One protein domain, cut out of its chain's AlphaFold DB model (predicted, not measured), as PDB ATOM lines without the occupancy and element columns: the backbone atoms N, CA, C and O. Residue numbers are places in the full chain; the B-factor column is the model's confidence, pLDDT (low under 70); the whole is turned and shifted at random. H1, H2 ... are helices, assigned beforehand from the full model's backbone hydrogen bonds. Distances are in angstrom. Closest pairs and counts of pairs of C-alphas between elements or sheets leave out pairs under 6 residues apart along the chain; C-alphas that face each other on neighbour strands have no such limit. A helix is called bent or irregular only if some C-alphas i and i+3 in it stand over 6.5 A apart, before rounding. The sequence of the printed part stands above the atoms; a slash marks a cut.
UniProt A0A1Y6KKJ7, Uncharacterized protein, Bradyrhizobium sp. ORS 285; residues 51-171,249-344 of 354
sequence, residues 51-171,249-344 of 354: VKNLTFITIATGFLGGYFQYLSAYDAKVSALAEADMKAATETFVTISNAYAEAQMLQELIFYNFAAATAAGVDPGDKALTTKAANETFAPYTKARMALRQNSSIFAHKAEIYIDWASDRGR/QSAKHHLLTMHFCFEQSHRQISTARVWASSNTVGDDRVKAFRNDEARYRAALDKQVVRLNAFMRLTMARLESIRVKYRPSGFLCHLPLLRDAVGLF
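AT A GLANCE: This is residues 51 to 171 and 249 to 344 of the 354 residues of an uncharacterized protein of Bradyrhizobium sp. ORS 285 (UniProt A0A1Y6KKJ7). This is a long rod: H2 and H6b run side by side, opposite ways, and H3b and H4 pack along them in a loose up-and-down bundle, each running against the one before. H1 folds back along H2's first part, H3a slants over its later part near H5 and H6a, and residues 333 to 340 stick out. The printed part has 217 residues with seven named helices, H1 to H7 in order, and no named strand: all helix, loose, radius of gyration of the C-alphas 23.4 A, spans 83 by 28 by 27 A.

IN THESE COORDINATES: Find C-alpha 54 at (33.970, 44.776, 37.205); H1 runs to residue 71. H2 spans residues 76 to 120, 64.7 A. By hydrogen bonds H3, 129 to 167, and H6, 283 to 324, were each assigned as one helix, but both are bent. C-alphas 150 and 153 are 7.9 A apart between H3a, 129 to 150, and H3b, 153 to 167; H3a is irregular, C-alphas 136 and 139 being 6.8 A apart. H4 spans 251 to 268, H5 270 to 276. C-alphas 291 and 294 are 7.8 A apart between H6a, 283 to 291, and H6b, 294 to 324, 44.8 A. H7, 335 to 342, ends at (55.505, 22.657, 4.389).

HOW THE PARTS SIT: Look at the closest C-alphas: H2 touches H6b at Met 86 and Ile 321, 6.6 A, a shallow tilt of 10 degrees, opposite ways. H4 touches H3b at Lys 252 and Ala 156, 4.4 A. H1 and H2 form a hairpin, Leu 71 to Ser 79, 5.9 A. H5 touches H3a at Ala 276 and Asn 135, 4.8 A. H7 is apart from H6b. Every O i to N i+4 pair is within hydrogen-bond range in H2, H4, H5, H6a and H6b, but 12 of 14 in H1, 16 of 18 in H3a, 9 of 11 in H3b, 2 of 4 in H7.

THE WHOLE: Residues 172 to 248 are cut out, C-alphas 171 and 249 standing 15.9 A apart. Of the links printed whole, none is long. pLDDT is under 70 in residues 51 to 74, 123 to 127 and 327 to 344.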
ATOM      1  N   VAL A  51      35.521  45.524  43.445       43.25
ATOM      2  CA  VAL A  51      36.266  45.157  42.222       43.25
ATOM      3  C   VAL A  51      35.791  43.822  41.601       43.25
ATOM      4  O   VAL A  51      35.991  43.602  40.405       43.25
ATOM      5  N   LYS A  52      35.101  42.941  42.352       46.12
ATOM      6  CA  LYS A  52      34.859  41.534  41.947       46.12
ATOM      7  C   LYS A  52      34.030  41.321  40.678       46.12
ATOM      8  O   LYS A  52      34.364  40.418  39.924       46.12
ATOM      9  N   ASN A  53      33.011  42.131  40.394       40.28
ATOM     10  CA  ASN A  53      32.235  41.953  39.157       40.28
ATOM     11  C   ASN A  53      32.803  42.774  37.993       40.28
ATOM     12  O   ASN A  53      32.660  42.383  36.840       40.28
ATOM     13  N   LEU A  54      33.498  43.882  38.260       43.19
ATOM     14  CA  LEU A  54      33.970  44.776  37.205       43.19
ATOM     15  C   LEU A  54      35.272  44.297  36.561       43.19
ATOM     16  O   LEU A  54      35.370  44.345  35.341       43.19
ATOM     17  N   THR A  55      36.257  43.794  37.309       51.75
ATOM     18  CA  THR A  55      37.572  43.482  36.713       51.75
ATOM     19  C   THR A  55      37.542  42.264  35.798       51.75
ATOM     20  O   THR A  55      38.123  42.310  34.716       51.75
ATOM     21  N   PHE A  56      36.821  41.201  36.164       44.50
ATOM     22  CA  PHE A  56      36.712  40.019  35.302       44.50
ATOM     23  C   PHE A  56      35.875  40.290  34.052       44.50
ATOM     24  O   PHE A  56      36.286  39.903  32.958       44.50
ATOM     25  N   ILE A  57      34.765  41.025  34.188       51.81
ATOM     26  CA  ILE A  57      33.966  41.475  33.041       51.81
ATOM     27  C   ILE A  57      34.799  42.404  32.152       51.81
ATOM     28  O   ILE A  57      34.782  42.243  30.938       51.81
ATOM     29  N   THR A  58      35.591  43.319  32.719       55.78
ATOM     30  CA  THR A  58      36.444  44.241  31.945       55.78
ATOM     31  C   THR A  58      37.528  43.496  31.166       55.78
ATOM     32  O   THR A  58      37.728  43.784  29.989       55.78
ATOM     33  N   ILE A  59      38.186  42.499  31.770       56.88
ATOM     34  CA  ILE A  59      39.199  41.679  31.081       56.88
ATOM     35  C   ILE A  59      38.557  40.876  29.941       56.88
ATOM     36  O   ILE A  59      39.056  40.897  28.818       56.88
ATOM     37  N   ALA A  60      37.428  40.216  30.206       56.97
ATOM     38  CA  ALA A  60      36.718  39.415  29.214       56.97
ATOM     39  C   ALA A  60      36.171  40.271  28.053       56.97
ATOM     40  O   ALA A  60      36.339  39.928  26.884       56.97
ATOM     41  N   THR A  61      35.589  41.431  28.362       59.25
ATOM     42  CA  THR A  61      35.042  42.360  27.358       59.25
ATOM     43  C   THR A  61      36.156  43.016  26.536       59.25
ATOM     44  O   THR A  61      36.024  43.156  25.320       59.25
ATOM     45  N   GLY A  62      37.284  43.368  27.163       59.47
ATOM     46  CA  GLY A  62      38.456  43.905  26.469       59.47
ATOM     47  C   GLY A  62      39.087  42.902  25.498       59.47
ATOM     48  O   GLY A  62      39.493  43.280  24.399       59.47
ATOM     49  N   PHE A  63      39.105  41.616  25.863       60.09
ATOM     50  CA  PHE A  63      39.588  40.543  24.992       60.09
ATOM     51  C   PHE A  63      38.718  40.379  23.735       60.09
ATOM     52  O   PHE A  63      39.255  40.279  22.631       60.09
ATOM     53  N   LEU A  64      37.388  40.432  23.886       62.12
ATOM     54  CA  LEU A  64      36.442  40.378  22.764       62.12
ATOM     55  C   LEU A  64      36.635  41.556  21.795       62.12
ATOM     56  O   LEU A  64      36.773  41.349  20.590       62.12
ATOM     57  N   GLY A  65      36.699  42.785  22.318       59.84
ATOM     58  CA  GLY A  65      36.801  43.994  21.494       59.84
ATOM     59  C   GLY A  65      38.061  44.043  20.625       59.84
ATOM     60  O   GLY A  65      37.979  44.352  19.437       59.84
ATOM     61  N   GLY A  66      39.223  43.696  21.188       61.75
ATOM     62  CA  GLY A  66      40.487  43.692  20.441       61.75
ATOM     63  C   GLY A  66      40.593  42.556  19.418       61.75
ATOM     64  O   GLY A  66      41.189  42.732  18.356       61.75
ATOM     65  N   TYR A  67      40.004  41.395  19.709       64.44
ATOM     66  CA  TYR A  67      40.065  40.239  18.816       64.44
ATOM     67  C   TYR A  67      39.228  40.422  17.541       64.44
ATOM     68  O   TYR A  67      39.707  40.119  16.448       64.44
ATOM     69  N   PHE A  68      38.013  40.967  17.639       67.75
ATOM     70  CA  PHE A  68      37.139  41.110  16.466       67.75
ATOM     71  C   PHE A  68      37.588  42.199  15.496       67.75
ATOM     72  O   PHE A  68      37.460  42.029  14.284       67.75
ATOM     73  N   GLN A  69      38.217  43.267  15.994       62.38
ATOM     74  CA  GLN A  69      38.864  44.252  15.125       62.38
ATOM     75  C   GLN A  69      39.933  43.597  14.232       62.38
ATOM     76  O   GLN A  69      40.038  43.925  13.050       62.38
ATOM     77  N   TYR A  70      40.672  42.618  14.766       59.38
ATOM     78  CA  TYR A  70      41.720  41.892  14.049       59.38
ATOM     79  C   TYR A  70      41.189  40.891  13.001       59.38
ATOM     80  O   TYR A  70      41.848  40.677  11.986       59.38
ATOM     81  N   LEU A  71      40.004  40.300  13.199       62.41
ATOM     82  CA  LEU A  71      39.426  39.310  12.273       62.41
ATOM     83  C   LEU A  71      38.726  39.902  11.039       62.41
ATOM     84  O   LEU A  71      38.490  39.172  10.079       62.41
ATOM     85  N   SER A  72      38.441  41.207  11.025       59.03
ATOM     86  CA  SER A  72      37.674  41.888   9.961       59.03
ATOM     87  C   SER A  72      38.247  41.770   8.534       59.03
ATOM     88  O   SER A  72      37.561  42.105   7.572       59.03
ATOM     89  N   ALA A  73      39.476  41.268   8.380       59.19
ATOM     90  CA  ALA A  73      40.149  41.044   7.099       59.19
ATOM     91  C   ALA A  73      40.174  39.565   6.629       59.19
ATOM     92  O   ALA A  73      40.853  39.256   5.650       59.19
ATOM     93  N   TYR A  74      39.489  38.645   7.320       62.41
ATOM     94  CA  TYR A  74      39.463  37.202   7.020       62.41
ATOM     95  C   TYR A  74      38.170  36.772   6.290       62.41
ATOM     96  O   TYR A  74      37.202  37.526   6.248       62.41
ATOM     97  N   ASP A  75      38.133  35.557   5.723       70.88
ATOM     98  CA  ASP A  75      36.927  34.975   5.105       70.88
ATOM     99  C   ASP A  75      35.716  35.059   6.061       70.88
ATOM    100  O   ASP A  75      35.791  34.655   7.229       70.88
ATOM    101  N   ALA A  76      34.597  35.592   5.562       75.00
ATOM    102  CA  ALA A  76      33.427  35.959   6.354       75.00
ATOM    103  C   ALA A  76      32.865  34.779   7.168       75.00
ATOM    104  O   ALA A  76      32.431  34.975   8.304       75.00
ATOM    105  N   LYS A  77      32.921  33.548   6.634       74.19
ATOM    106  CA  LYS A  77      32.414  32.341   7.318       74.19
ATOM    107  C   LYS A  77      33.216  32.012   8.582       74.19
ATOM    108  O   LYS A  77      32.636  31.753   9.633       74.19
ATOM    109  N   VAL A  78      34.544  32.040   8.503       78.12
ATOM    110  CA  VAL A  78      35.412  31.718   9.650       78.12
ATOM    111  C   VAL A  78      35.435  32.859  10.655       78.12
ATOM    112  O   VAL A  78      35.445  32.590  11.851       78.12
ATOM    113  N   SER A  79      35.389  34.113  10.194       76.25
ATOM    114  CA  SER A  79      35.252  35.256  11.101       76.25
ATOM    115  C   SER A  79      33.960  35.159  11.915       76.25
ATOM    116  O   SER A  79      33.996  35.337  13.130       76.25
ATOM    117  N   ALA A  80      32.834  34.818  11.277       83.06
ATOM    118  CA  ALA A  80      31.553  34.652  11.961       83.06
ATOM    119  C   ALA A  80      31.571  33.495  12.974       83.06
ATOM    120  O   ALA A  80      31.062  33.640  14.084       83.06
ATOM    121  N   LEU A  81      32.185  32.358  12.625       82.69
ATOM    122  CA  LEU A  81      32.315  31.224  13.542       82.69
ATOM    123  C   LEU A  81      33.229  31.552  14.733       82.69
ATOM    124  O   LEU A  81      32.888  31.251  15.873       82.69
ATOM    125  N   ALA A  82      34.360  32.214  14.482       83.12
ATOM    126  CA  ALA A  82      35.275  32.661  15.526       83.12
ATOM    127  C   ALA A  82      34.611  33.662  16.483       83.12
ATOM    128  O   ALA A  82      34.825  33.595  17.695       83.12
ATOM    129  N   GLU A  83      33.781  34.564  15.950       85.50
ATOM    130  CA  GLU A  83      32.965  35.479  16.746       85.50
ATOM    131  C   GLU A  83      31.953  34.746  17.615       85.50
ATOM    132  O   GLU A  83      31.911  34.975  18.826       85.50
ATOM    133  N   ALA A  84      31.194  33.826  17.024       88.62
ATOM    134  CA  ALA A  84      30.196  33.045  17.739       88.62
ATOM    135  C   ALA A  84      30.820  32.209  18.870       88.62
ATOM    136  O   ALA A  84      30.359  32.296  20.011       88.62
ATOM    137  N   ASP A  85      31.893  31.464  18.586       89.88
ATOM    138  CA  ASP A  85      32.573  30.615  19.569       89.88
ATOM    139  C   ASP A  85      33.175  31.446  20.706       89.88
ATOM    140  O   ASP A  85      32.955  31.150  21.882       89.88
ATOM    141  N   MET A  86      33.905  32.519  20.382       89.94
ATOM    142  CA  MET A  86      34.546  33.358  21.395       89.94
ATOM    143  C   MET A  86      33.517  34.065  22.283       89.94
ATOM    144  O   MET A  86      33.684  34.129  23.507       89.94
ATOM    145  N   LYS A  87      32.441  34.584  21.682       90.38
ATOM    146  CA  LYS A  87      31.357  35.246  22.406       90.38
ATOM    147  C   LYS A  87      30.640  34.265  23.329       90.38
ATOM    148  O   LYS A  87      30.533  34.542  24.523       90.38
ATOM    149  N   ALA A  88      30.228  33.104  22.821       92.62
ATOM    150  CA  ALA A  88      29.528  32.096  23.612       92.62
ATOM    151  C   ALA A  88      30.398  31.550  24.757       92.62
ATOM    152  O   ALA A  88      29.916  31.410  25.887       92.62
ATOM    153  N   ALA A  89      31.687  31.298  24.504       93.12
ATOM    154  CA  ALA A  89      32.647  30.887  25.527       93.12
ATOM    155  C   ALA A  89      32.782  31.944  26.633       93.12
ATOM    156  O   ALA A  89      32.756  31.620  27.822       93.12
ATOM    157  N   THR A  90      32.876  33.219  26.246       91.69
ATOM    158  CA  THR A  90      33.031  34.341  27.177       91.69
ATOM    159  C   THR A  90      31.772  34.582  28.008       91.69
ATOM    160  O   THR A  90      31.854  34.719  29.228       91.69
ATOM    161  N   GLU A  91      30.596  34.591  27.383       93.56
ATOM    162  CA  GLU A  91      29.313  34.727  28.084       93.56
ATOM    163  C   GLU A  91      29.097  33.574  29.073       93.56
ATOM    164  O   GLU A  91      28.681  33.796  30.215       93.56
ATOM    165  N   THR A  92      29.448  32.351  28.664       95.50
ATOM    166  CA  THR A  92      29.413  31.159  29.520       95.50
ATOM    167  C   THR A  92      30.359  31.316  30.709       95.50
ATOM    168  O   THR A  92      29.941  31.130  31.853       95.50
ATOM    169  N   PHE A  93      31.604  31.729  30.466       94.12
ATOM    170  CA  PHE A  93      32.594  31.989  31.508       94.12
ATOM    171  C   PHE A  93      32.105  33.012  32.542       94.12
ATOM    172  O   PHE A  93      32.158  32.739  33.744       94.12
ATOM    173  N   VAL A  94      31.620  34.172  32.088       92.31
ATOM    174  CA  VAL A  94      31.156  35.261  32.962       92.31
ATOM    175  C   VAL A  94      29.950  34.818  33.780       92.31
ATOM    176  O   VAL A  94      29.934  34.994  34.998       92.31
ATOM    177  N   THR A  95      28.961  34.197  33.134       94.62
ATOM    178  CA  THR A  95      27.736  33.731  33.798       94.62
ATOM    179  C   THR A  95      28.054  32.753  34.924       94.62
ATOM    180  O   THR A  95      27.591  32.921  36.051       94.62
ATOM    181  N   ILE A  96      28.878  31.746  34.629       96.25
ATOM    182  CA  ILE A  96      29.225  30.694  35.583       96.25
ATOM    183  C   ILE A  96      30.090  31.260  36.713       96.25
ATOM    184  O   ILE A  96      29.794  31.026  37.884       96.25
ATOM    185  N   SER A  97      31.118  32.046  36.382       93.81
ATOM    186  CA  SER A  97      32.024  32.621  37.384       93.81
ATOM    187  C   SER A  97      31.284  33.529  38.362       93.81
ATOM    188  O   SER A  97      31.507  33.418  39.563       93.81
ATOM    189  N   ASN A  98      30.364  34.369  37.877       92.25
ATOM    190  CA  ASN A  98      29.565  35.244  38.735       92.25
ATOM    191  C   ASN A  98      28.670  34.439  39.685       92.25
ATOM    192  O   ASN A  98      28.648  34.720  40.882       92.25
ATOM    193  N   ALA A  99      27.981  33.412  39.175       95.94
ATOM    194  CA  ALA A  99      27.084  32.595  39.988       95.94
ATOM    195  C   ALA A  99      27.829  31.868  41.124       95.94
ATOM    196  O   ALA A  99      27.363  31.849  42.265       95.94
ATOM    197  N   TYR A 100      29.005  31.298  40.835       96.06
ATOM    198  CA  TYR A 100      29.826  30.645  41.856       96.06
ATOM    199  C   TYR A 100      30.471  31.641  42.818       96.06
ATOM    200  O   TYR A 100      30.434  31.410  44.025       96.06
ATOM    201  N   ALA A 101      31.017  32.751  42.316       94.12
ATOM    202  CA  ALA A 101      31.647  33.769  43.154       94.12
ATOM    203  C   ALA A 101      30.656  34.384  44.153       94.12
ATOM    204  O   ALA A 101      30.994  34.540  45.326       94.12
ATOM    205  N   GLU A 102      29.430  34.688  43.716       95.38
ATOM    206  CA  GLU A 102      28.369  35.200  44.587       95.38
ATOM    207  C   GLU A 102      28.025  34.187  45.686       95.38
ATOM    208  O   GLU A 102      28.059  34.514  46.874       95.38
ATOM    209  N   ALA A 103      27.740  32.938  45.311       96.88
ATOM    210  CA  ALA A 103      27.331  31.921  46.272       96.88
ATOM    211  C   ALA A 103      28.444  31.561  47.271       96.88
ATOM    212  O   ALA A 103      28.156  31.406  48.460       96.88
ATOM    213  N   GLN A 104      29.698  31.443  46.814       96.50
ATOM    214  CA  GLN A 104      30.858  31.173  47.673       96.50
ATOM    215  C   GLN A 104      31.112  32.334  48.638       96.50
ATOM    216  O   GLN A 104      31.251  32.108  49.837       96.50
ATOM    217  N   MET A 105      31.066  33.581  48.160       96.12
ATOM    218  CA  MET A 105      31.223  34.759  49.017       96.12
ATOM    219  C   MET A 105      30.146  34.814  50.109       96.12
ATOM    220  O   MET A 105      30.452  35.047  51.277       96.12
ATOM    221  N   LEU A 106      28.881  34.586  49.754       97.31
ATOM    222  CA  LEU A 106      27.781  34.581  50.722       97.31
ATOM    223  C   LEU A 106      27.907  33.423  51.729       97.31
ATOM    224  O   LEU A 106      27.590  33.590  52.908       97.31
ATOM    225  N   GLN A 107      28.409  32.261  51.293       97.31
ATOM    226  CA  GLN A 107      28.713  31.125  52.169       97.31
ATOM    227  C   GLN A 107      29.814  31.463  53.183       97.31
ATOM    228  O   GLN A 107      29.661  31.189  54.374       97.31
ATOM    229  N   GLU A 108      30.902  32.076  52.712       96.12
ATOM    230  CA  GLU A 108      32.012  32.541  53.542       96.12
ATOM    231  C   GLU A 108      31.541  33.577  54.564       96.12
ATOM    232  O   GLU A 108      31.862  33.454  55.742       96.12
ATOM    233  N   LEU A 109      30.727  34.555  54.156       95.19
ATOM    234  CA  LEU A 109      30.184  35.570  55.063       95.19
ATOM    235  C   LEU A 109      29.382  34.949  56.214       95.19
ATOM    236  O   LEU A 109      29.580  35.328  57.367       95.19
ATOM    237  N   ILE A 110      28.526  33.959  55.934       95.62
ATOM    238  CA  ILE A 110      27.793  33.228  56.984       95.62
ATOM    239  C   ILE A 110      28.765  32.540  57.947       95.62
ATOM    240  O   ILE A 110      28.613  32.657  59.163       95.62
ATOM    241  N   PHE A 111      29.762  31.834  57.412       96.88
ATOM    242  CA  PHE A 111      30.755  31.132  58.220       96.88
ATOM    243  C   PHE A 111      31.558  32.091  59.110       96.88
ATOM    244  O   PHE A 111      31.631  31.891  60.323       96.88
ATOM    245  N   TYR A 112      32.129  33.148  58.528       95.25
ATOM    246  CA  TYR A 112      33.005  34.079  59.235       95.25
ATOM    247  C   TYR A 112      32.257  34.938  60.253       95.25
ATOM    248  O   TYR A 112      32.790  35.176  61.337       95.25
ATOM    249  N   ASN A 113      31.018  35.352  59.964       93.88
ATOM    250  CA  ASN A 113      30.201  36.070  60.942       93.88
ATOM    251  C   ASN A 113      29.899  35.197  62.165       93.88
ATOM    252  O   ASN A 113      29.992  35.682  63.293       93.88
ATOM    253  N   PHE A 114      29.600  33.910  61.959       94.75
ATOM    254  CA  PHE A 114      29.377  32.983  63.066       94.75
ATOM    255  C   PHE A 114      30.664  32.707  63.852       94.75
ATOM    256  O   PHE A 114      30.661  32.777  65.080       94.75
ATOM    257  N   ALA A 115      31.785  32.463  63.168       94.69
ATOM    258  CA  ALA A 115      33.082  32.290  63.822       94.69
ATOM    259  C   ALA A 115      33.437  33.507  64.696       94.69
ATOM    260  O   ALA A 115      33.765  33.353  65.871       94.69
ATOM    261  N   ALA A 116      33.259  34.726  64.176       91.94
ATOM    262  CA  ALA A 116      33.488  35.958  64.928       91.94
ATOM    263  C   ALA A 116      32.528  36.123  66.120       91.94
ATOM    264  O   ALA A 116      32.972  36.467  67.214       91.94
ATOM    265  N   ALA A 117      31.230  35.850  65.938       90.62
ATOM    266  CA  ALA A 117      30.240  35.930  67.013       90.62
ATOM    267  C   ALA A 117      30.555  34.945  68.146       90.62
ATOM    268  O   ALA A 117      30.566  35.323  69.319       90.62
ATOM    269  N   THR A 118      30.899  33.703  67.798       91.00
ATOM    270  CA  THR A 118      31.277  32.705  68.799       91.00
ATOM    271  C   THR A 118      32.582  33.083  69.494       91.00
ATOM    272  O   THR A 118      32.650  32.942  70.709       91.00
ATOM    273  N   ALA A 119      33.593  33.612  68.800       88.81
ATOM    274  CA  ALA A 119      34.828  34.077  69.438       88.81
ATOM    275  C   ALA A 119      34.587  35.232  70.430       88.81
ATOM    276  O   ALA A 119      35.248  35.300  71.463       88.81
ATOM    277  N   ALA A 120      33.618  36.104  70.141       86.81
ATOM    278  CA  ALA A 120      33.233  37.219  71.002       86.81
ATOM    279  C   ALA A 120      32.281  36.829  72.153       86.81
ATOM    280  O   ALA A 120      32.005  37.664  73.009       86.81
ATOM    281  N   GLY A 121      31.778  35.587  72.187       82.75
ATOM    282  CA  GLY A 121      30.813  35.135  73.198       82.75
ATOM    283  C   GLY A 121      29.426  35.775  73.070       82.75
ATOM    284  O   GLY A 121      28.720  35.884  74.064       82.75
ATOM    285  N   VAL A 122      29.061  36.221  71.866       73.81
ATOM    286  CA  VAL A 122      27.801  36.921  71.577       73.81
ATOM    287  C   VAL A 122      26.684  35.908  71.302       73.81
ATOM    288  O   VAL A 122      26.879  34.984  70.506       73.81
ATOM    289  N   ASP A 123      25.517  36.087  71.925       64.69
ATOM    290  CA  ASP A 123      24.353  35.207  71.744       64.69
ATOM    291  C   ASP A 123      23.658  35.494  70.385       64.69
ATOM    292  O   ASP A 123      23.588  36.653  69.963       64.69
ATOM    293  N   PRO A 124      23.120  34.489  69.655       58.44
ATOM    294  CA  PRO A 124      22.179  34.688  68.541       58.44
ATOM    295  C   PRO A 124      21.058  35.715  68.768       58.44
ATOM    296  O   PRO A 124      20.559  36.275  67.792       58.44
ATOM    297  N   GLY A 125      20.644  35.961  70.015       57.53
ATOM    298  CA  GLY A 125      19.651  36.985  70.360       57.53
ATOM    299  C   GLY A 125      20.181  38.425  70.414       57.53
ATOM    300  O   GLY A 125      19.388  39.371  70.441       57.53
ATOM    301  N   ASP A 126      21.500  38.623  70.415       61.28
ATOM    302  CA  ASP A 126      22.102  39.937  70.614       61.28
ATOM    303  C   ASP A 126      22.074  40.782  69.334       61.28
ATOM    304  O   ASP A 126      22.412  40.327  68.240       61.28
ATOM    305  N   LYS A 127      21.770  42.082  69.477       66.38
ATOM    306  CA  LYS A 127      21.823  43.103  68.403       66.38
ATOM    307  C   LYS A 127      23.251  43.400  67.907       66.38
ATOM    308  O   LYS A 127      23.514  44.486  67.385       66.38
ATOM    309  N   ALA A 128      24.186  42.476  68.095       79.50
ATOM    310  CA  ALA A 128      25.552  42.617  67.637       79.50
ATOM    311  C   ALA A 128      25.607  42.731  66.110       79.50
ATOM    312  O   ALA A 128      24.831  42.113  65.375       79.50
ATOM    313  N   LEU A 129      26.568  43.522  65.634       82.38
ATOM    314  CA  LEU A 129      26.749  43.796  64.211       82.38
ATOM    315  C   LEU A 129      26.944  42.507  63.392       82.38
ATOM    316  O   LEU A 129      26.405  42.399  62.294       82.38
ATOM    317  N   THR A 130      27.660  41.520  63.936       83.75
ATOM    318  CA  THR A 130      27.927  40.225  63.288       83.75
ATOM    319  C   THR A 130      26.667  39.372  63.137       83.75
ATOM    320  O   THR A 130      26.453  38.806  62.066       83.75
ATOM    321  N   THR A 131      25.806  39.324  64.158       85.38
ATOM    322  CA  THR A 131      24.506  38.632  64.115       85.38
ATOM    323  C   THR A 131      23.595  39.256  63.066       85.38
ATOM    324  O   THR A 131      23.063  38.563  62.199       85.38
ATOM    325  N   LYS A 132      23.476  40.589  63.077       88.00
ATOM    326  CA  LYS A 132      22.679  41.315  62.085       88.00
ATOM    327  C   LYS A 132      23.184  41.062  60.659       88.00
ATOM    328  O   LYS A 132      22.388  40.712  59.792       88.00
ATOM    329  N   ALA A 133      24.494  41.182  60.433       88.25
ATOM    330  CA  ALA A 133      25.097  40.958  59.122       88.25
ATOM    331  C   ALA A 133      24.869  39.525  58.610       88.25
ATOM    332  O   ALA A 133      24.590  39.321  57.428       88.25
ATOM    333  N   ALA A 134      24.947  38.519  59.486       89.31
ATOM    334  CA  ALA A 134      24.672  37.135  59.117       89.31
ATOM    335  C   ALA A 134      23.207  36.912  58.719       89.31
ATOM    336  O   ALA A 134      22.950  36.293  57.685       89.31
ATOM    337  N   ASN A 135      22.271  37.475  59.486       91.81
ATOM    338  CA  ASN A 135      20.840  37.388  59.200       91.81
ATOM    339  C   ASN A 135      20.489  38.036  57.853       91.81
ATOM    340  O   ASN A 135      19.754  37.457  57.051       91.81
ATOM    341  N   GLU A 136      21.076  39.197  57.560       93.44
ATOM    342  CA  GLU A 136      20.925  39.881  56.269       93.44
ATOM    343  C   GLU A 136      21.545  39.084  55.106       93.44
ATOM    344  O   GLU A 136      21.050  39.141  53.981       93.44
ATOM    345  N   THR A 137      22.583  38.284  55.370       94.94
ATOM    346  CA  THR A 137      23.256  37.441  54.366       94.94
ATOM    347  C   THR A 137      22.484  36.151  54.059       94.94
ATOM    348  O   THR A 137      22.573  35.619  52.949       94.94
ATOM    349  N   PHE A 138      21.702  35.625  55.007       96.00
ATOM    350  CA  PHE A 138      21.113  34.285  54.909       96.00
ATOM    351  C   PHE A 138      20.122  34.104  53.749       96.00
ATOM    352  O   PHE A 138      20.187  33.102  53.023       96.00
ATOM    353  N   ALA A 139      19.209  35.057  53.545       97.50
ATOM    354  CA  ALA A 139      18.240  34.983  52.450       97.50
ATOM    355  C   ALA A 139      18.910  35.109  51.062       97.50
ATOM    356  O   ALA A 139      18.671  34.231  50.223       97.50
ATOM    357  N   PRO A 140      19.802  36.095  50.814       97.81
ATOM    358  CA  PRO A 140      20.622  36.141  49.602       97.81
ATOM    359  C   PRO A 140      21.406  34.850  49.355       97.81
ATOM    360  O   PRO A 140      21.354  34.305  48.254       97.81
ATOM    361  N   TYR A 141      22.066  34.308  50.385       97.94
ATOM    362  CA  TYR A 141      22.809  33.053  50.273       97.94
ATOM    363  C   TYR A 141      21.919  31.897  49.812       97.94
ATOM    364  O   TYR A 141      22.267  31.155  48.893       97.94
ATOM    365  N   THR A 142      20.754  31.745  50.441       97.88
ATOM    366  CA  THR A 142      19.816  30.668  50.112       97.88
ATOM    367  C   THR A 142      19.340  30.785  48.666       97.88
ATOM    368  O   THR A 142      19.314  29.779  47.955       97.88
ATOM    369  N   LYS A 143      19.051  32.007  48.201       98.19
ATOM    370  CA  LYS A 143      18.692  32.283  46.806       98.19
ATOM    371  C   LYS A 143      19.827  31.923  45.841       98.19
ATOM    372  O   LYS A 143      19.588  31.166  44.902       98.19
ATOM    373  N   ALA A 144      21.044  32.413  46.082       97.75
ATOM    374  CA  ALA A 144      22.208  32.150  45.230       97.75
ATOM    375  C   ALA A 144      22.526  30.648  45.152       97.75
ATOM    376  O   ALA A 144      22.717  30.094  44.070       97.75
ATOM    377  N   ARG A 145      22.478  29.947  46.291       97.56
ATOM    378  CA  ARG A 145      22.631  28.491  46.330       97.56
ATOM    379  C   ARG A 145      21.542  27.768  45.535       97.56
ATOM    380  O   ARG A 145      21.853  26.835  44.801       97.56
ATOM    381  N   MET A 146      20.271  28.137  45.707       97.88
ATOM    382  CA  MET A 146      19.179  27.499  44.962       97.88
ATOM    383  C   MET A 146      19.352  27.690  43.456       97.88
ATOM    384  O   MET A 146      19.187  26.729  42.710       97.88
ATOM    385  N   ALA A 147      19.752  28.891  43.030       96.88
ATOM    386  CA  ALA A 147      20.062  29.168  41.636       96.88
ATOM    387  C   ALA A 147      21.213  28.287  41.125       96.88
ATOM    388  O   ALA A 147      21.074  27.681  40.064       96.88
ATOM    389  N   LEU A 148      22.306  28.136  41.888       96.19
ATOM    390  CA  LEU A 148      23.389  27.214  41.527       96.19
ATOM    391  C   LEU A 148      22.897  25.774  41.398       96.19
ATOM    392  O   LEU A 148      23.163  25.135  40.389       96.19
ATOM    393  N   ARG A 149      22.151  25.270  42.382       95.81
ATOM    394  CA  ARG A 149      21.655  23.887  42.381       95.81
ATOM    395  C   ARG A 149      20.705  23.597  41.218       95.81
ATOM    396  O   ARG A 149      20.682  22.483  40.710       95.81
ATOM    397  N   GLN A 150      19.906  24.574  40.801       95.56
ATOM    398  CA  GLN A 150      19.007  24.428  39.652       95.56
ATOM    399  C   GLN A 150      19.750  24.452  38.312       95.56
ATOM    400  O   GLN A 150      19.247  23.907  37.335       95.56
ATOM    401  N   ASN A 151      20.925  25.084  38.260       95.88
ATOM    402  CA  ASN A 151      21.659  25.322  37.020       95.88
ATOM    403  C   ASN A 151      22.994  24.570  36.935       95.88
ATOM    404  O   ASN A 151      23.686  24.726  35.936       95.88
ATOM    405  N   SER A 152      23.389  23.772  37.931       93.81
ATOM    406  CA  SER A 152      24.741  23.202  38.003       93.81
ATOM    407  C   SER A 152      25.063  22.293  36.816       93.81
ATOM    408  O   SER A 152      26.076  22.496  36.144       93.81
ATOM    409  N   SER A 153      24.159  21.369  36.482       92.38
ATOM    410  CA  SER A 153      24.280  20.503  35.303       92.38
ATOM    411  C   SER A 153      24.251  21.303  33.998       92.38
ATOM    412  O   SER A 153      25.033  21.037  33.088       92.38
ATOM    413  N   ILE A 154      23.408  22.338  33.923       94.62
ATOM    414  CA  ILE A 154      23.329  23.237  32.766       94.62
ATOM    415  C   ILE A 154      24.655  23.979  32.582       94.62
ATOM    416  O   ILE A 154      25.151  24.075  31.465       94.62
ATOM    417  N   PHE A 155      25.254  24.487  33.656       97.00
ATOM    418  CA  PHE A 155      26.557  25.143  33.615       97.00
ATOM    419  C   PHE A 155      27.661  24.181  33.187       97.00
ATOM    420  O   PHE A 155      28.469  24.547  32.337       97.00
ATOM    421  N   ALA A 156      27.657  22.953  33.707       95.81
ATOM    422  CA  ALA A 156      28.610  21.920  33.326       95.81
ATOM    423  C   ALA A 156      28.548  21.614  31.816       95.81
ATOM    424  O   ALA A 156      29.578  21.655  31.144       95.81
ATOM    425  N   HIS A 157      27.350  21.421  31.255       93.69
ATOM    426  CA  HIS A 157      27.180  21.181  29.816       93.69
ATOM    427  C   HIS A 157      27.426  22.423  28.955       93.69
ATOM    428  O   HIS A 157      28.004  22.319  27.877       93.69
ATOM    429  N   LYS A 158      27.048  23.623  29.408       95.12
ATOM    430  CA  LYS A 158      27.398  24.858  28.689       95.12
ATOM    431  C   LYS A 158      28.910  25.035  28.604       95.12
ATOM    432  O   LYS A 158      29.412  25.414  27.553       95.12
ATOM    433  N   ALA A 159      29.637  24.744  29.680       96.19
ATOM    434  CA  ALA A 159      31.091  24.792  29.665       96.19
ATOM    435  C   ALA A 159      31.690  23.713  28.751       96.19
ATOM    436  O   ALA A 159      32.610  24.000  27.994       96.19
ATOM    437  N   GLU A 160      31.137  22.503  28.748       93.56
ATOM    438  CA  GLU A 160      31.531  21.465  27.793       93.56
ATOM    439  C   GLU A 160      31.394  21.948  26.338       93.56
ATOM    440  O   GLU A 160      32.353  21.917  25.567       93.56
ATOM    441  N   ILE A 161      30.220  22.468  25.976       91.19
ATOM    442  CA  ILE A 161      29.905  22.871  24.600       91.19
ATOM    443  C   ILE A 161      30.699  24.114  24.186       91.19
ATOM    444  O   ILE A 161      31.342  24.129  23.136       91.19
ATOM    445  N   TYR A 162      30.644  25.173  24.991       94.19
ATOM    446  CA  TYR A 162      31.136  26.489  24.590       94.19
ATOM    447  C   TYR A 162      32.578  26.760  25.004       94.19
ATOM    448  O   TYR A 162      33.191  27.660  24.448       94.19
ATOM    449  N   ILE A 163      33.146  26.012  25.952       94.31
ATOM    450  CA  ILE A 163      34.534  26.199  26.393       94.31
ATOM    451  C   ILE A 163      35.391  25.025  25.915       94.31
ATOM    452  O   ILE A 163      36.341  25.231  25.155       94.31
ATOM    453  N   ASP A 164      35.052  23.792  26.303       92.50
ATOM    454  CA  ASP A 164      35.875  22.625  25.970       92.50
ATOM    455  C   ASP A 164      35.853  22.354  24.461       92.50
ATOM    456  O   ASP A 164      36.906  22.393  23.819       92.50
ATOM    457  N   TRP A 165      34.674  22.161  23.860       90.00
ATOM    458  CA  TRP A 165      34.576  21.817  22.437       90.00
ATOM    459  C   TRP A 165      34.954  22.970  21.506       90.00
ATOM    460  O   TRP A 165      35.486  22.721  20.426       90.00
ATOM    461  N   ALA A 166      34.675  24.223  21.873       87.00
ATOM    462  CA  ALA A 166      35.064  25.381  21.060       87.00
ATOM    463  C   ALA A 166      36.597  25.514  20.966       87.00
ATOM    464  O   ALA A 166      37.144  25.813  19.902       87.00
ATOM    465  N   SER A 167      37.300  25.219  22.066       84.62
ATOM    466  CA  SER A 167      38.765  25.289  22.149       84.62
ATOM    467  C   SER A 167      39.508  24.104  21.521       84.62
ATOM    468  O   SER A 167      40.730  24.164  21.363       84.62
ATOM    469  N   ASP A 168      38.798  23.030  21.163       85.38
ATOM    470  CA  ASP A 168      39.376  21.855  20.513       85.38
ATOM    471  C   ASP A 168      39.816  22.200  19.080       85.38
ATOM    472  O   ASP A 168      39.004  22.536  18.208       85.38
ATOM    473  N   ARG A 169      41.133  22.139  18.844       78.88
ATOM    474  CA  ARG A 169      41.761  22.442  17.548       78.88
ATOM    475  C   ARG A 169      41.572  21.330  16.521       78.88
ATOM    476  O   ARG A 169      41.627  21.613  15.331       78.88
ATOM    477  N   GLY A 170      41.398  20.089  16.971       77.62
ATOM    478  CA  GLY A 170      41.187  18.936  16.094       77.62
ATOM    479  C   GLY A 170      39.721  18.732  15.725       77.62
ATOM    480  O   GLY A 170      39.412  17.874  14.902       77.62
ATOM    481  N   ARG A 171      38.815  19.499  16.340       75.38
ATOM    482  CA  ARG A 171      37.380  19.375  16.127       75.38
ATOM    483  C   ARG A 171      36.960  19.945  14.775       75.38
ATOM    484  O   ARG A 171      37.151  21.132  14.510       75.38
ATOM    485  N   GLN A 249      41.633  19.210  32.687       91.62
ATOM    486  CA  GLN A 249      41.529  20.024  31.476       91.62
ATOM    487  C   GLN A 249      40.092  20.195  30.970       91.62
ATOM    488  O   GLN A 249      39.896  21.012  30.069       91.62
ATOM    489  N   SER A 250      39.102  19.487  31.521       93.69
ATOM    490  CA  SER A 250      37.695  19.680  31.163       93.69
ATOM    491  C   SER A 250      37.021  20.705  32.072       93.69
ATOM    492  O   SER A 250      36.929  20.527  33.290       93.69
ATOM    493  N   ALA A 251      36.489  21.769  31.476       95.81
ATOM    494  CA  ALA A 251      35.696  22.770  32.171       95.81
ATOM    495  C   ALA A 251      34.446  22.151  32.819       95.81
ATOM    496  O   ALA A 251      34.112  22.503  33.951       95.81
ATOM    497  N   LYS A 252      33.810  21.165  32.171       95.69
ATOM    498  CA  LYS A 252      32.700  20.392  32.758       95.69
ATOM    499  C   LYS A 252      33.094  19.735  34.078       95.69
ATOM    500  O   LYS A 252      32.406  19.908  35.084       95.69
ATOM    501  N   HIS A 253      34.226  19.036  34.104       95.88
ATOM    502  CA  HIS A 253      34.709  18.341  35.298       95.88
ATOM    503  C   HIS A 253      35.018  19.302  36.456       95.88
ATOM    504  O   HIS A 253      34.688  19.011  37.610       95.88
ATOM    505  N   HIS A 254      35.592  20.475  36.161       95.94
ATOM    506  CA  HIS A 254      35.774  21.541  37.156       95.94
ATOM    507  C   HIS A 254      34.446  21.976  37.772       95.94
ATOM    508  O   HIS A 254      34.352  22.106  38.988       95.94
ATOM    509  N   LEU A 255      33.410  22.180  36.960       97.44
ATOM    510  CA  LEU A 255      32.122  22.663  37.456       97.44
ATOM    511  C   LEU A 255      31.363  21.612  38.262       97.44
ATOM    512  O   LEU A 255      30.816  21.949  39.308       97.44
ATOM    513  N   LEU A 256      31.380  20.350  37.828       97.00
ATOM    514  CA  LEU A 256      30.760  19.251  38.572       97.00
ATOM    515  C   LEU A 256      31.409  19.080  39.951       97.00
ATOM    516  O   LEU A 256      30.718  18.996  40.965       97.00
ATOM    517  N   THR A 257      32.743  19.081  40.002       96.75
ATOM    518  CA  THR A 257      33.486  18.947  41.264       96.75
ATOM    519  C   THR A 257      33.341  20.182  42.149       96.75
ATOM    520  O   THR A 257      33.151  20.043  43.356       96.75
ATOM    521  N   MET A 258      33.361  21.390  41.579       97.06
ATOM    522  CA  MET A 258      33.136  22.625  42.330       97.06
ATOM    523  C   MET A 258      31.721  22.676  42.916       97.06
ATOM    524  O   MET A 258      31.580  23.009  44.092       97.06
ATOM    525  N   HIS A 259      30.685  22.293  42.159       98.00
ATOM    526  CA  HIS A 259      29.323  22.212  42.690       98.00
ATOM    527  C   HIS A 259      29.224  21.204  43.835       98.00
ATOM    528  O   HIS A 259      28.736  21.527  44.919       98.00
ATOM    529  N   PHE A 260      29.733  19.992  43.602       97.69
ATOM    530  CA  PHE A 260      29.708  18.914  44.581       97.69
ATOM    531  C   PHE A 260      30.375  19.341  45.895       97.69
ATOM    532  O   PHE A 260      29.790  19.203  46.974       97.69
ATOM    533  N   CYS A 261      31.560  19.947  45.807       97.75
ATOM    534  CA  CYS A 261      32.285  20.409  46.979       97.75
ATOM    535  C   CYS A 261      31.624  21.620  47.649       97.75
ATOM    536  O   CYS A 261      31.622  21.698  48.875       97.75
ATOM    537  N   PHE A 262      31.026  22.543  46.891       97.81
ATOM    538  CA  PHE A 262      30.251  23.649  47.458       97.81
ATOM    539  C   PHE A 262      29.074  23.135  48.307       97.81
ATOM    540  O   PHE A 262      28.845  23.612  49.425       97.81
ATOM    541  N   GLU A 263      28.361  22.115  47.818       97.62
ATOM    542  CA  GLU A 263      27.265  21.463  48.540       97.62
ATOM    543  C   GLU A 263      27.741  20.653  49.758       97.62
ATOM    544  O   GLU A 263      27.008  20.525  50.744       97.62
ATOM    545  N   GLN A 264      28.965  20.123  49.734       96.62
ATOM    546  CA  GLN A 264      29.595  19.522  50.911       96.62
ATOM    547  C   GLN A 264      29.912  20.585  51.970       96.62
ATOM    548  O   GLN A 264      29.477  20.446  53.117       96.62
ATOM    549  N   SER A 265      30.577  21.683  51.593       96.69
ATOM    550  CA  SER A 265      30.873  22.798  52.504       96.69
ATOM    551  C   SER A 265      29.591  23.399  53.089       96.69
ATOM    552  O   SER A 265      29.521  23.677  54.284       96.69
ATOM    553  N   HIS A 266      28.521  23.500  52.293       97.25
ATOM    554  CA  HIS A 266      27.196  23.931  52.749       97.25
ATOM    555  C   HIS A 266      26.658  23.084  53.910       97.25
ATOM    556  O   HIS A 266      26.088  23.625  54.862       97.25
ATOM    557  N   ARG A 267      26.822  21.759  53.838       96.94
ATOM    558  CA  ARG A 267      26.399  20.839  54.903       96.94
ATOM    559  C   ARG A 267      27.296  20.960  56.132       96.94
ATOM    560  O   ARG A 267      26.786  20.984  57.251       96.94
ATOM    561  N   GLN A 268      28.604  21.083  55.921       95.56
ATOM    562  CA  GLN A 268      29.595  21.219  56.990       95.56
ATOM    563  C   GLN A 268      29.338  22.459  57.864       95.56
ATOM    564  O   GLN A 268      29.351  22.358  59.088       95.56
ATOM    565  N   ILE A 269      28.984  23.604  57.269       96.19
ATOM    566  CA  ILE A 269      28.692  24.841  58.017       96.19
ATOM    567  C   ILE A 269      27.226  24.956  58.484       96.19
ATOM    568  O   ILE A 269      26.717  26.057  58.709       96.19
ATOM    569  N   SER A 270      26.511  23.834  58.627       97.06
ATOM    570  CA  SER A 270      25.085  23.831  58.999       97.06
ATOM    571  C   SER A 270      24.787  24.590  60.296       97.06
ATOM    572  O   SER A 270      23.755  25.246  60.386       97.06
ATOM    573  N   THR A 271      25.688  24.546  61.279       96.44
ATOM    574  CA  THR A 271      25.554  25.283  62.543       96.44
ATOM    575  C   THR A 271      25.536  26.797  62.314       96.44
ATOM    576  O   THR A 271      24.595  27.457  62.746       96.44
ATOM    577  N   ALA A 272      26.498  27.330  61.552       96.06
ATOM    578  CA  ALA A 272      26.542  28.748  61.187       96.06
ATOM    579  C   ALA A 272      25.303  29.172  60.382       96.06
ATOM    580  O   ALA A 272      24.763  30.255  60.579       96.06
ATOM    581  N   ARG A 273      24.811  28.295  59.499       96.38
ATOM    582  CA  ARG A 273      23.592  28.532  58.709       96.38
ATOM    583  C   ARG A 273      22.327  28.601  59.560       96.38
ATOM    584  O   ARG A 273      21.497  29.466  59.313       96.38
ATOM    585  N   VAL A 274      22.159  27.684  60.514       95.44
ATOM    586  CA  VAL A 274      21.012  27.706  61.436       95.44
ATOM    587  C   VAL A 274      21.051  28.997  62.247       95.44
ATOM    588  O   VAL A 274      20.058  29.716  62.277       95.44
ATOM    589  N   TRP A 275      22.213  29.355  62.788       94.12
ATOM    590  CA  TRP A 275      22.389  30.622  63.492       94.12
ATOM    591  C   TRP A 275      22.026  31.843  62.628       94.12
ATOM    592  O   TRP A 275      21.190  32.647  63.023       94.12
ATOM    593  N   ALA A 276      22.553  31.925  61.401       94.56
ATOM    594  CA  ALA A 276      22.270  33.020  60.467       94.56
ATOM    595  C   ALA A 276      20.802  33.086  60.002       94.56
ATOM    596  O   ALA A 276      20.383  34.068  59.406       94.56
ATOM    597  N   SER A 277      20.001  32.047  60.247       94.12
ATOM    598  CA  SER A 277      18.556  32.066  59.987       94.12
ATOM    599  C   SER A 277      17.736  32.627  61.156       94.12
ATOM    600  O   SER A 277      16.529  32.406  61.214       94.12
ATOM    601  N   SER A 278      18.389  33.323  62.095       91.81
ATOM    602  CA  SER A 278      17.815  33.809  63.358       91.81
ATOM    603  C   SER A 278      17.332  32.698  64.299       91.81
ATOM    604  O   SER A 278      16.505  32.947  65.174       91.81
ATOM    605  N   ASN A 279      17.828  31.468  64.131       90.00
ATOM    606  CA  ASN A 279      17.524  30.361  65.034       90.00
ATOM    607  C   ASN A 279      18.617  30.218  66.096       90.00
ATOM    608  O   ASN A 279      19.801  30.437  65.835       90.00
ATOM    609  N   THR A 280      18.225  29.788  67.292       88.56
ATOM    610  CA  THR A 280      19.169  29.487  68.370       88.56
ATOM    611  C   THR A 280      19.976  28.227  68.055       88.56
ATOM    612  O   THR A 280      19.516  27.293  67.390       88.56
ATOM    613  N   VAL A 281      21.218  28.197  68.533       91.69
ATOM    614  CA  VAL A 281      22.135  27.068  68.375       91.69
ATOM    615  C   VAL A 281      22.607  26.654  69.761       91.69
ATOM    616  O   VAL A 281      23.141  27.479  70.486       91.69
ATOM    617  N   GLY A 282      22.416  25.383  70.119       91.56
ATOM    618  CA  GLY A 282      22.844  24.868  71.422       91.56
ATOM    619  C   GLY A 282      24.366  24.846  71.592       91.56
ATOM    620  O   GLY A 282      25.107  24.654  70.621       91.56
ATOM    621  N   ASP A 283      24.818  24.971  72.839       92.69
ATOM    622  CA  ASP A 283      26.235  25.087  73.213       92.69
ATOM    623  C   ASP A 283      27.103  23.943  72.681       92.69
ATOM    624  O   ASP A 283      28.213  24.176  72.197       92.69
ATOM    625  N   ASP A 284      26.586  22.712  72.670       95.50
ATOM    626  CA  ASP A 284      27.299  21.549  72.129       95.50
ATOM    627  C   ASP A 284      27.632  21.716  70.640       95.50
ATOM    628  O   ASP A 284      28.726  21.365  70.190       95.50
ATOM    629  N   ARG A 285      26.716  22.306  69.860       94.81
ATOM    630  CA  ARG A 285      26.932  22.567  68.429       94.81
ATOM    631  C   ARG A 285      27.908  23.714  68.204       94.81
ATOM    632  O   ARG A 285      28.685  23.651  67.252       94.81
ATOM    633  N   VAL A 286      27.887  24.735  69.063       94.00
ATOM    634  CA  VAL A 286      28.875  25.826  69.048       94.00
ATOM    635  C   VAL A 286      30.266  25.279  69.364       94.00
ATOM    636  O   VAL A 286      31.223  25.563  68.645       94.00
ATOM    637  N   LYS A 287      30.382  24.437  70.396       95.06
ATOM    638  CA  LYS A 287      31.635  23.779  70.778       95.06
ATOM    639  C   LYS A 287      32.168  22.888  69.655       95.06
ATOM    640  O   LYS A 287      33.340  22.999  69.304       95.06
ATOM    641  N   ALA A 288      31.314  22.059  69.054       95.81
ATOM    642  CA  ALA A 288      31.686  21.233  67.905       95.81
ATOM    643  C   ALA A 288      32.148  22.086  66.713       95.81
ATOM    644  O   ALA A 288      33.154  21.771  66.083       95.81
ATOM    645  N   PHE A 289      31.461  23.201  66.438       95.62
ATOM    646  CA  PHE A 289      31.877  24.131  65.393       95.62
ATOM    647  C   PHE A 289      33.275  24.700  65.651       95.62
ATOM    648  O   PHE A 289      34.105  24.657  64.750       95.62
ATOM    649  N   ARG A 290      33.559  25.178  66.873       95.19
ATOM    650  CA  ARG A 290      34.879  25.727  67.231       95.19
ATOM    651  C   ARG A 290      35.997  24.693  67.100       95.19
ATOM    652  O   ARG A 290      37.066  25.019  66.598       95.19
ATOM    653  N   ASN A 291      35.743  23.447  67.505       96.81
ATOM    654  CA  ASN A 291      36.722  22.363  67.381       96.81
ATOM    655  C   ASN A 291      37.098  22.075  65.918       96.81
ATOM    656  O   ASN A 291      38.236  21.710  65.635       96.81
ATOM    657  N   ASP A 292      36.154  22.265  64.994       96.62
ATOM    658  CA  ASP A 292      36.323  21.994  63.566       96.62
ATOM    659  C   ASP A 292      36.543  23.264  62.716       96.62
ATOM    660  O   ASP A 292      36.653  23.171  61.491       96.62
ATOM    661  N   GLU A 293      36.629  24.456  63.324       95.56
ATOM    662  CA  GLU A 293      36.654  25.741  62.605       95.56
ATOM    663  C   GLU A 293      37.784  25.800  61.571       95.56
ATOM    664  O   GLU A 293      37.567  26.192  60.422       95.56
ATOM    665  N   ALA A 294      38.985  25.357  61.954       96.00
ATOM    666  CA  ALA A 294      40.142  25.329  61.066       96.00
ATOM    667  C   ALA A 294      39.912  24.426  59.842       96.00
ATOM    668  O   ALA A 294      40.294  24.789  58.729       96.00
ATOM    669  N   ARG A 295      39.237  23.281  60.029       95.88
ATOM    670  CA  ARG A 295      38.874  22.371  58.933       95.88
ATOM    671  C   ARG A 295      37.876  23.036  57.988       95.88
ATOM    672  O   ARG A 295      38.068  22.988  56.778       95.88
ATOM    673  N   TYR A 296      36.840  23.683  58.523       96.12
ATOM    674  CA  TYR A 296      35.847  24.388  57.706       96.12
ATOM    675  C   TYR A 296      36.458  25.546  56.919       96.12
ATOM    676  O   TYR A 296      36.154  25.702  55.738       96.12
ATOM    677  N   ARG A 297      37.356  26.321  57.539       95.94
ATOM    678  CA  ARG A 297      38.085  27.391  56.851       95.94
ATOM    679  C   ARG A 297      38.917  26.837  55.696       95.94
ATOM    680  O   ARG A 297      38.791  27.327  54.581       95.94
ATOM    681  N   ALA A 298      39.682  25.770  55.934       95.31
ATOM    682  CA  ALA A 298      40.466  25.127  54.883       95.31
ATOM    683  C   ALA A 298      39.587  24.606  53.728       95.31
ATOM    684  O   ALA A 298      39.965  24.731  52.564       95.31
ATOM    685  N   ALA A 299      38.403  24.058  54.027       94.62
ATOM    686  CA  ALA A 299      37.455  23.610  53.006       94.62
ATOM    687  C   ALA A 299      36.916  24.778  52.156       94.62
ATOM    688  O   ALA A 299      36.815  24.649  50.934       94.62
ATOM    689  N   LEU A 300      36.611  25.928  52.774       95.00
ATOM    690  CA  LEU A 300      36.198  27.148  52.066       95.00
ATOM    691  C   LEU A 300      37.339  27.717  51.207       95.00
ATOM    692  O   LEU A 300      37.133  27.990  50.027       95.00
ATOM    693  N   ASP A 301      38.565  27.781  51.731       94.38
ATOM    694  CA  ASP A 301      39.737  28.231  50.965       94.38
ATOM    695  C   ASP A 301      39.969  27.352  49.722       94.38
ATOM    696  O   ASP A 301      40.278  27.836  48.630       94.38
ATOM    697  N   LYS A 302      39.741  26.039  49.844       94.62
ATOM    698  CA  LYS A 302      39.808  25.106  48.711       94.62
ATOM    699  C   LYS A 302      38.719  25.354  47.659       94.62
ATOM    700  O   LYS A 302      38.947  25.029  46.491       94.62
ATOM    701  N   GLN A 303      37.567  25.937  48.004       94.81
ATOM    702  CA  GLN A 303      36.573  26.373  47.008       94.81
ATOM    703  C   GLN A 303      37.114  27.514  46.147       94.81
ATOM    704  O   GLN A 303      36.991  27.473  44.921       94.81
ATOM    705  N   VAL A 304      37.790  28.478  46.774       92.50
ATOM    706  CA  VAL A 304      38.438  29.594  46.073       92.50
ATOM    707  C   VAL A 304      39.527  29.080  45.131       92.50
ATOM    708  O   VAL A 304      39.630  29.530  43.989       92.50
ATOM    709  N   VAL A 305      40.316  28.091  45.562       92.81
ATOM    710  CA  VAL A 305      41.324  27.450  44.700       92.81
ATOM    711  C   VAL A 305      40.678  26.778  43.484       92.81
ATOM    712  O   VAL A 305      41.187  26.935  42.374       92.81
ATOM    713  N   ARG A 306      39.551  26.073  43.656       94.75
ATOM    714  CA  ARG A 306      38.810  25.449  42.544       94.75
ATOM    715  C   ARG A 306      38.266  26.480  41.564       94.75
ATOM    716  O   ARG A 306      38.478  26.329  40.363       94.75
ATOM    717  N   LEU A 307      37.646  27.548  42.066       94.25
ATOM    718  CA  LEU A 307      37.147  28.630  41.221       94.25
ATOM    719  C   LEU A 307      38.292  29.273  40.429       94.25
ATOM    720  O   LEU A 307      38.215  29.385  39.210       94.25
ATOM    721  N   ASN A 308      39.405  29.601  41.088       91.62
ATOM    722  CA  ASN A 308      40.584  30.148  40.418       91.62
ATOM    723  C   ASN A 308      41.150  29.193  39.355       91.62
ATOM    724  O   ASN A 308      41.576  29.640  38.291       91.62
ATOM    725  N   ALA A 309      41.158  27.884  39.616       91.75
ATOM    726  CA  ALA A 309      41.599  26.899  38.637       91.75
ATOM    727  C   ALA A 309      40.664  26.849  37.419       91.75
ATOM    728  O   ALA A 309      41.151  26.897  36.290       91.75
ATOM    729  N   PHE A 310      39.345  26.857  37.625       95.06
ATOM    730  CA  PHE A 310      38.366  26.963  36.542       95.06
ATOM    731  C   PHE A 310      38.571  28.237  35.707       95.06
ATOM    732  O   PHE A 310      38.587  28.184  34.475       95.06
ATOM    733  N   MET A 311      38.799  29.380  36.360       91.06
ATOM    734  CA  MET A 311      39.047  30.649  35.671       91.06
ATOM    735  C   MET A 311      40.323  30.601  34.829       91.06
ATOM    736  O   MET A 311      40.314  31.005  33.668       91.06
ATOM    737  N   ARG A 312      41.416  30.055  35.377       90.56
ATOM    738  CA  ARG A 312      42.680  29.889  34.641       90.56
ATOM    739  C   ARG A 312      42.528  28.947  33.450       90.56
ATOM    740  O   ARG A 312      43.033  29.266  32.376       90.56
ATOM    741  N   LEU A 313      41.825  27.824  33.622       92.62
ATOM    742  CA  LEU A 313      41.526  26.895  32.532       92.62
ATOM    743  C   LEU A 313      40.751  27.607  31.425       92.62
ATOM    744  O   LEU A 313      41.149  27.560  30.265       92.62
ATOM    745  N   THR A 314      39.676  28.301  31.788       91.75
ATOM    746  CA  THR A 314      38.796  28.951  30.817       91.75
ATOM    747  C   THR A 314      39.519  30.056  30.054       91.75
ATOM    748  O   THR A 314      39.400  30.125  28.837       91.75
ATOM    749  N   MET A 315      40.360  30.852  30.721       87.69
ATOM    750  CA  MET A 315      41.209  31.836  30.039       87.69
ATOM    751  C   MET A 315      42.176  31.177  29.045       87.69
ATOM    752  O   MET A 315      42.332  31.659  27.925       87.69
ATOM    753  N   ALA A 316      42.776  30.037  29.401       88.44
ATOM    754  CA  ALA A 316      43.604  29.271  28.468       88.44
ATOM    755  C   ALA A 316      42.790  28.697  27.288       88.44
ATOM    756  O   ALA A 316      43.302  28.599  26.168       88.44
ATOM    757  N   ARG A 317      41.515  28.345  27.504       90.88
ATOM    758  CA  ARG A 317      40.601  27.903  26.439       90.88
ATOM    759  C   ARG A 317      40.200  29.042  25.506       90.88
ATOM    760  O   ARG A 317      40.259  28.845  24.298       90.88
ATOM    761  N   LEU A 318      39.891  30.229  26.029       87.75
ATOM    762  CA  LEU A 318      39.636  31.428  25.219       87.75
ATOM    763  C   LEU A 318      40.847  31.766  24.344       87.75
ATOM    764  O   LEU A 318      40.709  31.996  23.145       87.75
ATOM    765  N   GLU A 319      42.057  31.687  24.899       85.88
ATOM    766  CA  GLU A 319      43.277  31.855  24.109       85.88
ATOM    767  C   GLU A 319      43.435  30.757  23.046       85.88
ATOM    768  O   GLU A 319      43.844  31.022  21.917       85.88
ATOM    769  N   SER A 320      43.056  29.519  23.359       87.19
ATOM    770  CA  SER A 320      43.084  28.422  22.388       87.19
ATOM    771  C   SER A 320      42.094  28.632  21.240       87.19
ATOM    772  O   SER A 320      42.462  28.358  20.098       87.19
ATOM    773  N   ILE A 321      40.898  29.172  21.510       85.31
ATOM    774  CA  ILE A 321      39.925  29.596  20.486       85.31
ATOM    775  C   ILE A 321      40.540  30.703  19.620       85.31
ATOM    776  O   ILE A 321      40.518  30.616  18.393       85.31
ATOM    777  N   ARG A 322      41.177  31.703  20.245       83.94
ATOM    778  CA  ARG A 322      41.855  32.797  19.533       83.94
ATOM    779  C   ARG A 322      42.903  32.270  18.555       83.94
ATOM    780  O   ARG A 322      42.967  32.718  17.412       83.94
ATOM    781  N   VAL A 323      43.730  31.328  19.011       83.12
ATOM    782  CA  VAL A 323      44.784  30.712  18.196       83.12
ATOM    783  C   VAL A 323      44.200  29.819  17.104       83.12
ATOM    784  O   VAL A 323      44.701  29.859  15.985       83.12
ATOM    785  N   LYS A 324      43.141  29.050  17.397       82.19
ATOM    786  CA  LYS A 324      42.459  28.170  16.430       82.19
ATOM    787  C   LYS A 324      42.018  28.931  15.182       82.19
ATOM    788  O   LYS A 324      42.201  28.431  14.080       82.19
ATOM    789  N   TYR A 325      41.490  30.137  15.360       78.56
ATOM    790  CA  TYR A 325      40.983  30.977  14.274       78.56
ATOM    791  C   TYR A 325      41.954  32.089  13.854       78.56
ATOM    792  O   TYR A 325      41.562  33.024  13.155       78.56
ATOM    793  N   ARG A 326      43.224  32.040  14.282       72.81
ATOM    794  CA  ARG A 326      44.218  33.022  13.839       72.81
ATOM    795  C   ARG A 326      44.382  32.897  12.315       72.81
ATOM    796  O   ARG A 326      44.609  31.786  11.835       72.81
ATOM    797  N   PRO A 327      44.332  34.008  11.555       64.75
ATOM    798  CA  PRO A 327      44.652  33.989  10.137       64.75
ATOM    799  C   PRO A 327      46.025  33.352   9.926       64.75
ATOM    800  O   PRO A 327      47.001  33.747  10.572       64.75
ATOM    801  N   SER A 328      46.121  32.381   9.021       60.53
ATOM    802  CA  SER A 328      47.419  31.930   8.531       60.53
ATOM    803  C   SER A 328      48.146  33.146   7.954       60.53
ATOM    804  O   SER A 328      47.599  33.841   7.099       60.53
ATOM    805  N   GLY A 329      49.343  33.453   8.463       54.16
ATOM    806  CA  GLY A 329      50.092  34.635   8.032       54.16
ATOM    807  C   GLY A 329      50.296  34.666   6.512       54.16
ATOM    808  O   GLY A 329      50.280  33.625   5.859       54.16
ATOM    809  N   PHE A 330      50.532  35.860   5.955       47.97
ATOM    810  CA  PHE A 330      50.740  36.126   4.518       47.97
ATOM    811  C   PHE A 330      51.640  35.095   3.799       47.97
ATOM    812  O   PHE A 330      51.384  34.729   2.654       47.97
ATOM    813  N   LEU A 331      52.644  34.554   4.500       47.19
ATOM    814  CA  LEU A 331      53.567  33.531   3.996       47.19
ATOM    815  C   LEU A 331      52.893  32.196   3.617       47.19
ATOM    816  O   LEU A 331      53.372  31.530   2.706       47.19
ATOM    817  N   CYS A 332      51.772  31.817   4.244       51.84
ATOM    818  CA  CYS A 332      51.032  30.597   3.892       51.84
ATOM    819  C   CYS A 332      50.101  30.786   2.666       51.84
ATOM    820  O   CYS A 332      49.590  29.800   2.136       51.84
ATOM    821  N   HIS A 333      49.874  32.028   2.211       49.44
ATOM    822  CA  HIS A 333      49.036  32.353   1.044       49.44
ATOM    823  C   HIS A 333      49.835  32.528  -0.260       49.44
ATOM    824  O   HIS A 333      49.240  32.607  -1.334       49.44
ATOM    825  N   LEU A 334      51.171  32.549  -0.194       49.16
ATOM    826  CA  LEU A 334      52.040  32.606  -1.369       49.16
ATOM    827  C   LEU A 334      52.352  31.180  -1.867       49.16
ATOM    828  O   LEU A 334      53.053  30.442  -1.168       49.16
ATOM    829  N   PRO A 335      51.890  30.777  -3.069       51.22
ATOM    830  CA  PRO A 335      52.032  29.400  -3.553       51.22
ATOM    831  C   PRO A 335      53.489  28.912  -3.623       51.22
ATOM    832  O   PRO A 335      53.742  27.744  -3.366       51.22
ATOM    833  N   LEU A 336      54.458  29.802  -3.864       51.75
ATOM    834  CA  LEU A 336      55.888  29.460  -3.950       51.75
ATOM    835  C   LEU A 336      56.575  29.207  -2.592       51.75
ATOM    836  O   LEU A 336      57.601  28.536  -2.549       51.75
ATOM    837  N   LEU A 337      56.039  29.735  -1.486       45.88
ATOM    838  CA  LEU A 337      56.611  29.560  -0.139       45.88
ATOM    839  C   LEU A 337      55.897  28.473   0.669       45.88
ATOM    840  O   LEU A 337      56.475  27.928   1.607       45.88
ATOM    841  N   ARG A 338      54.669  28.116   0.283       47.00
ATOM    842  CA  ARG A 338      53.888  27.041   0.903       47.00
ATOM    843  C   ARG A 338      54.590  25.683   0.809       47.00
ATOM    844  O   ARG A 338      54.626  24.963   1.805       47.00
ATOM    845  N   ASP A 339      55.195  25.374  -0.335       51.41
ATOM    846  CA  ASP A 339      55.909  24.106  -0.545       51.41
ATOM    847  C   ASP A 339      57.257  24.069   0.193       51.41
ATOM    848  O   ASP A 339      57.655  23.028   0.715       51.41
ATOM    849  N   ALA A 340      57.928  25.219   0.330       51.19
ATOM    850  CA  ALA A 340      59.179  25.332   1.079       51.19
ATOM    851  C   ALA A 340      58.960  25.281   2.604       51.19
ATOM    852  O   ALA A 340      59.732  24.644   3.314       51.19
ATOM    853  N   VAL A 341      57.899  25.911   3.123       48.12
ATOM    854  CA  VAL A 341      57.573  25.919   4.563       48.12
ATOM    855  C   VAL A 341      56.886  24.620   4.997       48.12
ATOM    856  O   VAL A 341      57.131  24.158   6.109       48.12
ATOM    857  N   GLY A 342      56.114  23.966   4.120       47.78
ATOM    858  CA  GLY A 342      55.505  22.657   4.389       47.78
ATOM    859  C   GLY A 342      56.513  21.529   4.653       47.78
ATOM    860  O   GLY A 342      56.168  20.542   5.301       47.78
ATOM    861  N   LEU A 343      57.771  21.697   4.223       47.62
ATOM    862  CA  LEU A 343      58.887  20.793   4.527       47.62
ATOM    863  C   LEU A 343      59.474  20.984   5.940       47.62
ATOM    864  O   LEU A 343      60.095  20.056   6.455       47.62
ATOM    865  N   PHE A 344      59.263  22.141   6.587       44.78
ATOM    866  CA  PHE A 344      59.889  22.490   7.876       44.78
ATOM    867  C   PHE A 344      58.903  22.849   9.002       44.78
ATOM    868  O   PHE A 344      59.297  22.860  10.166       44.78
TER     869      PHE A 344